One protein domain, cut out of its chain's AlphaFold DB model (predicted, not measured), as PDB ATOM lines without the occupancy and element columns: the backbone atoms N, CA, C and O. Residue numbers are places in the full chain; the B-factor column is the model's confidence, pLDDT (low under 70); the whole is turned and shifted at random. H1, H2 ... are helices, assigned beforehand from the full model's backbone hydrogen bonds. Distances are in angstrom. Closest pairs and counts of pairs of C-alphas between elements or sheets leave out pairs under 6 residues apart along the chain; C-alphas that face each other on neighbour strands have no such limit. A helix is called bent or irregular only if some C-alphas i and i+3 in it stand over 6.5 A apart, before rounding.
ATOM      1  N   SER A 108     -13.973  -7.097   0.840       77.69
ATOM      2  CA  SER A 108     -15.117  -7.235   1.751       77.69
ATOM      3  C   SER A 108     -16.458  -6.947   1.075       77.69
ATOM      4  O   SER A 108     -17.429  -7.653   1.325       77.69
ATOM      5  N   ARG A 109     -16.501  -5.986   0.144       80.38
ATOM      6  CA  ARG A 109     -17.699  -5.669  -0.652       80.38
ATOM      7  C   ARG A 109     -18.218  -6.860  -1.460       80.38
ATOM      8  O   ARG A 109     -19.425  -7.048  -1.554       80.38
ATOM      9  N   TYR A 110     -17.323  -7.683  -2.007       85.38
ATOM     10  CA  TYR A 110     -17.704  -8.861  -2.788       85.38
ATOM     11  C   TYR A 110     -18.142 -10.008  -1.884       85.38
ATOM     12  O   TYR A 110     -19.127 -10.678  -2.184       85.38
ATOM     13  N   VAL A 111     -17.454 -10.201  -0.755       84.25
ATOM     14  CA  VAL A 111     -17.843 -11.187   0.263       84.25
ATOM     15  C   VAL A 111     -19.230 -10.861   0.811       84.25
ATOM     16  O   VAL A 111     -20.086 -11.737   0.870       84.25
ATOM     17  N   LEU A 112     -19.486  -9.591   1.127       86.31
ATOM     18  CA  LEU A 112     -20.769  -9.124   1.640       86.31
ATOM     19  C   LEU A 112     -21.887  -9.262   0.598       86.31
ATOM     20  O   LEU A 112     -22.961  -9.768   0.917       86.31
ATOM     21  N   ALA A 113     -21.632  -8.873  -0.655       87.88
ATOM     22  CA  ALA A 113     -22.591  -9.051  -1.744       87.88
ATOM     23  C   ALA A 113     -22.919 -10.536  -1.981       87.88
ATOM     24  O   ALA A 113     -24.085 -10.893  -2.138       87.88
ATOM     25  N   THR A 114     -21.908 -11.407  -1.939       89.50
ATOM     26  CA  THR A 114     -22.080 -12.863  -2.070       89.50
ATOM     27  C   THR A 114     -22.862 -13.434  -0.892       89.50
ATOM     28  O   THR A 114     -23.768 -14.238  -1.093       89.50
ATOM     29  N   PHE A 115     -22.570 -12.987   0.330       89.12
ATOM     30  CA  PHE A 115     -23.285 -13.392   1.535       89.12
ATOM     31  C   PHE A 115     -24.768 -13.005   1.473       89.12
ATOM     32  O   PHE A 115     -25.628 -13.863   1.659       89.12
ATOM     33  N   PHE A 116     -25.084 -11.748   1.139       91.56
ATOM     34  CA  PHE A 116     -26.473 -11.307   0.984       91.56
ATOM     35  C   PHE A 116     -27.185 -12.019  -0.169       91.56
ATOM     36  O   PHE A 116     -28.341 -12.414  -0.018       91.56
ATOM     37  N   GLY A 117     -26.501 -12.229  -1.298       90.81
ATOM     38  CA  GLY A 117     -27.031 -12.992  -2.427       90.81
ATOM     39  C   GLY A 117     -27.352 -14.441  -2.053       90.81
ATOM     40  O   GLY A 117     -28.450 -14.917  -2.333       90.81
ATOM     41  N   GLY A 118     -26.439 -15.121  -1.354       90.31
ATOM     42  CA  GLY A 118     -26.626 -16.486  -0.863       90.31
ATOM     43  C   GLY A 118     -27.741 -16.597   0.180       90.31
ATOM     44  O   GLY A 118     -28.592 -17.476   0.071       90.31
ATOM     45  N   ALA A 119     -27.799 -15.672   1.142       88.75
ATOM     46  CA  ALA A 119     -28.880 -15.620   2.126       88.75
ATOM     47  C   ALA A 119     -30.248 -15.399   1.454       88.75
ATOM     48  O   ALA A 119     -31.215 -16.082   1.785       88.75
ATOM     49  N   SER A 120     -30.323 -14.500   0.466       90.12
ATOM     50  CA  SER A 120     -31.539 -14.247  -0.322       90.12
ATOM     51  C   SER A 120     -31.966 -15.468  -1.147       90.12
ATOM     52  O   SER A 120     -33.145 -15.832  -1.171       90.12
ATOM     53  N   PHE A 121     -31.009 -16.159  -1.772       91.75
ATOM     54  CA  PHE A 121     -31.267 -17.405  -2.493       91.75
ATOM     55  C   PHE A 121     -31.824 -18.500  -1.572       91.75
ATOM     56  O   PHE A 121     -32.847 -19.097  -1.898       91.75
ATOM     57  N   LEU A 122     -31.215 -18.724  -0.400       90.81
ATOM     58  CA  LEU A 122     -31.685 -19.721   0.572       90.81
ATOM     59  C   LEU A 122     -33.104 -19.417   1.067       90.81
ATOM     60  O   LEU A 122     -33.940 -20.319   1.126       90.81
ATOM     61  N   LEU A 123     -33.407 -18.139   1.318       90.50
ATOM     62  CA  LEU A 123     -34.759 -17.701   1.665       90.50
ATOM     63  C   LEU A 123     -35.762 -17.964   0.536       90.50
ATOM     64  O   LEU A 123     -36.891 -18.369   0.800       90.50
ATOM     65  N   THR A 124     -35.345 -17.780  -0.718       89.44
ATOM     66  CA  THR A 124     -36.181 -18.044  -1.903       89.44
ATOM     67  C   THR A 124     -36.459 -19.541  -2.084       89.44
ATOM     68  O   THR A 124     -37.526 -19.912  -2.560       89.44
ATOM     69  N   GLN A 125     -35.538 -20.410  -1.658       92.38
ATOM     70  CA  GLN A 125     -35.734 -21.867  -1.619       92.38
ATOM     71  C   GLN A 125     -36.563 -22.339  -0.405       92.38
ATOM     72  O   GLN A 125     -36.733 -23.540  -0.211       92.38
ATOM     73  N   GLY A 126     -37.079 -21.419   0.420       89.69
ATOM     74  CA  GLY A 126     -37.897 -21.738   1.592       89.69
ATOM     75  C   GLY A 126     -37.101 -22.122   2.844       89.69
ATOM     76  O   GLY A 126     -37.699 -22.534   3.835       89.69
ATOM     77  N   VAL A 127     -35.771 -21.979   2.834       89.75
ATOM     78  CA  VAL A 127     -34.928 -22.200   4.016       89.75
ATOM     79  C   VAL A 127     -34.842 -20.898   4.811       89.75
ATOM     80  O   VAL A 127     -34.177 -19.948   4.396       89.75
ATOM     81  N   ASP A 128     -35.495 -20.847   5.973       89.31
ATOM     82  CA  ASP A 128     -35.431 -19.665   6.833       89.31
ATOM     83  C   ASP A 128     -34.119 -19.614   7.631       89.31
ATOM     84  O   ASP A 128     -33.963 -20.222   8.688       89.31
ATOM     85  N   VAL A 129     -33.148 -18.869   7.103       88.25
ATOM     86  CA  VAL A 129     -31.835 -18.652   7.733       88.25
ATOM     87  C   VAL A 129     -31.825 -17.495   8.739       88.25
ATOM     88  O   VAL A 129     -30.851 -17.338   9.476       88.25
ATOM     89  N   ARG A 130     -32.887 -16.678   8.796       88.62
ATOM     90  CA  ARG A 130     -32.963 -15.473   9.643       88.62
ATOM     91  C   ARG A 130     -32.774 -15.757  11.136       88.62
ATOM     92  O   ARG A 130     -31.957 -15.056  11.734       88.62
ATOM     93  N   PRO A 131     -33.450 -16.748  11.756       89.31
ATOM     94  CA  PRO A 131     -33.272 -17.006  13.184       89.31
ATOM     95  C   PRO A 131     -31.846 -17.463  13.511       89.31
ATOM     96  O   PRO A 131     -31.280 -17.025  14.508       89.31
ATOM     97  N   ASN A 132     -31.226 -18.263  12.639       88.69
ATOM     98  CA  ASN A 132     -29.852 -18.728  12.831       88.69
ATOM     99  C   ASN A 132     -28.849 -17.576  12.711       88.69
ATOM    100  O   ASN A 132     -27.954 -17.457  13.539       88.69
ATOM    101  N   LEU A 133     -29.018 -16.699  11.718       89.00
ATOM    102  CA  LEU A 133     -28.180 -15.508  11.564       89.00
ATOM    103  C   LEU A 133     -28.329 -14.550  12.747       89.00
ATOM    104  O   LEU A 133     -27.326 -14.050  13.252       89.00
ATOM    105  N   ALA A 134     -29.559 -14.329  13.216       89.75
ATOM    106  CA  ALA A 134     -29.821 -13.513  14.394       89.75
ATOM    107  C   ALA A 134     -29.177 -14.117  15.650       89.75
ATOM    108  O   ALA A 134     -28.566 -13.389  16.424       89.75
ATOM    109  N   ALA A 135     -29.253 -15.440  15.824       91.25
ATOM    110  CA  ALA A 135     -28.616 -16.135  16.938       91.25
ATOM    111  C   ALA A 135     -27.084 -16.044  16.875       91.25
ATOM    112  O   ALA A 135     -26.458 -15.704  17.875       91.25
ATOM    113  N   ILE A 136     -26.475 -16.282  15.708       88.81
ATOM    114  CA  ILE A 136     -25.021 -16.161  15.517       88.81
ATOM    115  C   ILE A 136     -24.565 -14.729  15.802       88.81
ATOM    116  O   ILE A 136     -23.591 -14.534  16.523       88.81
ATOM    117  N   LEU A 137     -25.279 -13.726  15.278       89.44
ATOM    118  CA  LEU A 137     -24.953 -12.324  15.515       89.44
ATOM    119  C   LEU A 137     -25.096 -11.963  16.996       89.44
ATOM    120  O   LEU A 137     -24.194 -11.348  17.552       89.44
ATOM    121  N   ALA A 138     -26.181 -12.387  17.649       90.69
ATOM    122  CA  ALA A 138     -26.399 -12.146  19.073       90.69
ATOM    123  C   ALA A 138     -25.311 -12.796  19.939       90.69
ATOM    124  O   ALA A 138     -24.814 -12.157  20.864       90.69
ATOM    125  N   LEU A 139     -24.899 -14.027  19.620       90.12
ATOM    126  CA  LEU A 139     -23.803 -14.710  20.308       90.12
ATOM    127  C   LEU A 139     -22.463 -14.009  20.071       90.12
ATOM    128  O   LEU A 139     -21.736 -13.780  21.029       90.12
ATOM    129  N   ALA A 140     -22.152 -13.618  18.833       86.06
ATOM    130  CA  ALA A 140     -20.912 -12.914  18.509       86.06
ATOM    131  C   ALA A 140     -20.847 -11.525  19.165       86.06
ATOM    132  O   ALA A 140     -19.816 -11.136  19.706       86.06
ATOM    133  N   THR A 141     -21.957 -10.779  19.162       87.94
ATOM    134  CA  THR A 141     -22.062  -9.495  19.866       87.94
ATOM    135  C   THR A 141     -21.971  -9.687  21.378       87.94
ATOM    136  O   THR A 141     -21.278  -8.925  22.042       87.94
ATOM    137  N   GLY A 142     -22.618 -10.717  21.927       89.38
ATOM    138  CA  GLY A 142     -22.506 -11.062  23.342       89.38
ATOM    139  C   GLY A 142     -21.070 -11.406  23.741       89.38
ATOM    140  O   GLY A 142     -20.570 -10.880  24.729       89.38
ATOM    141  N   ASP A 143     -20.379 -12.219  22.945       86.62
ATOM    142  CA  ASP A 143     -18.975 -12.566  23.170       86.62
ATOM    143  C   ASP A 143     -18.069 -11.329  23.122       86.62
ATOM    144  O   ASP A 143     -17.267 -11.119  24.027       86.62
ATOM    145  N   ALA A 144     -18.243 -10.451  22.130       84.25
ATOM    146  CA  ALA A 144     -17.468  -9.215  22.023       84.25
ATOM    147  C   ALA A 144     -17.708  -8.253  23.201       84.25
ATOM    148  O   ALA A 144     -16.756  -7.694  23.739       84.25
ATOM    149  N   LEU A 145     -18.966  -8.066  23.619       84.94
ATOM    150  CA  LEU A 145     -19.321  -7.100  24.664       84.94
ATOM    151  C   LEU A 145     -19.029  -7.604  26.079       84.94
ATOM    152  O   LEU A 145     -18.574  -6.828  26.915       84.94
ATOM    153  N   PHE A 146     -19.312  -8.876  26.364       84.19
ATOM    154  CA  PHE A 146     -19.221  -9.417  27.722       84.19
ATOM    155  C   PHE A 146     -17.919 -10.171  27.985       84.19
ATOM    156  O   PHE A 146     -17.451 -10.187  29.120       84.19
ATOM    157  N   LEU A 147     -17.342 -10.804  26.961       80.50
ATOM    158  CA  LEU A 147     -16.167 -11.669  27.091       80.50
ATOM    159  C   LEU A 147     -14.972 -11.164  26.272       80.50
ATOM    160  O   LEU A 147     -13.962 -11.859  26.184       80.50
ATOM    161  N   GLY A 148     -15.071  -9.990  25.641       78.38
ATOM    162  CA  GLY A 148     -13.997  -9.419  24.826       78.38
ATOM    163  C   GLY A 148     -13.606 -10.263  23.607       78.38
ATOM    164  O   GLY A 148     -12.488 -10.137  23.127       78.38
TER     165      GLY A 148
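AT A GLANCE: This is residues 108 to 148 of the 268 residues of an uncharacterized protein of Aegilops tauschii subsp. strangulata (UniProt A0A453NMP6). Two helices of similar length, H1 and H2, make an open V, joined at its corner by a tight loop, residues 125 to 129. The arms spread away from this corner and do not pack side by side, and the space between them is empty. The printed part has 41 residues, with two named helices in the order H1, H2 and no named strand; its class is all helix. It is loose, with a radius of gyration of the C-alphas of 12.7 A, and only just flat, spanning 36 by 24 by 5 A.

IN THESE COORDINATES: H1 holds residues 108 to 124, from C-alpha 108 at (-15.117, -7.235, 1.751) to C-alpha 124 at (-36.181, -18.044, -1.903), a length of 24.0 A. After residues 125 to 129, H2 holds residues 130 to 147, a length of 24.5 A. It begins at C-alpha 130, at (-32.963, -15.473, 9.643), and ends at C-alpha 147, at (-16.167, -11.669, 27.091). Neither helix is bent.

HOW THE PARTS SIT: H1 has the N-to-C direction (-0.85, -0.52, -0.01), toward lower x and y. H2 has the direction (0.66, 0.34, 0.67), toward higher x, y and z. H1 and H2 are apart, but only just, with their closest C-alphas 8.5 A from each other. Residues 108 to 118 of H1 stand free, and so do residues 134 to 139 and 141 to 147 of H2. In both helices every O i to N i+4 pair is within hydrogen-bond range.

THE WHOLE: The two C-alphas farthest apart, those of Gln 125 and Gly 148, are 36.4 A from each other. The C-alphas of Ser 108 and Gly 148, the first and last printed residues, are 23.2 A apart. The printed part has no cut, and the link from H1 to H2 is tight. The mean pLDDT of the printed part is 87.9, and no printed residue is under 70.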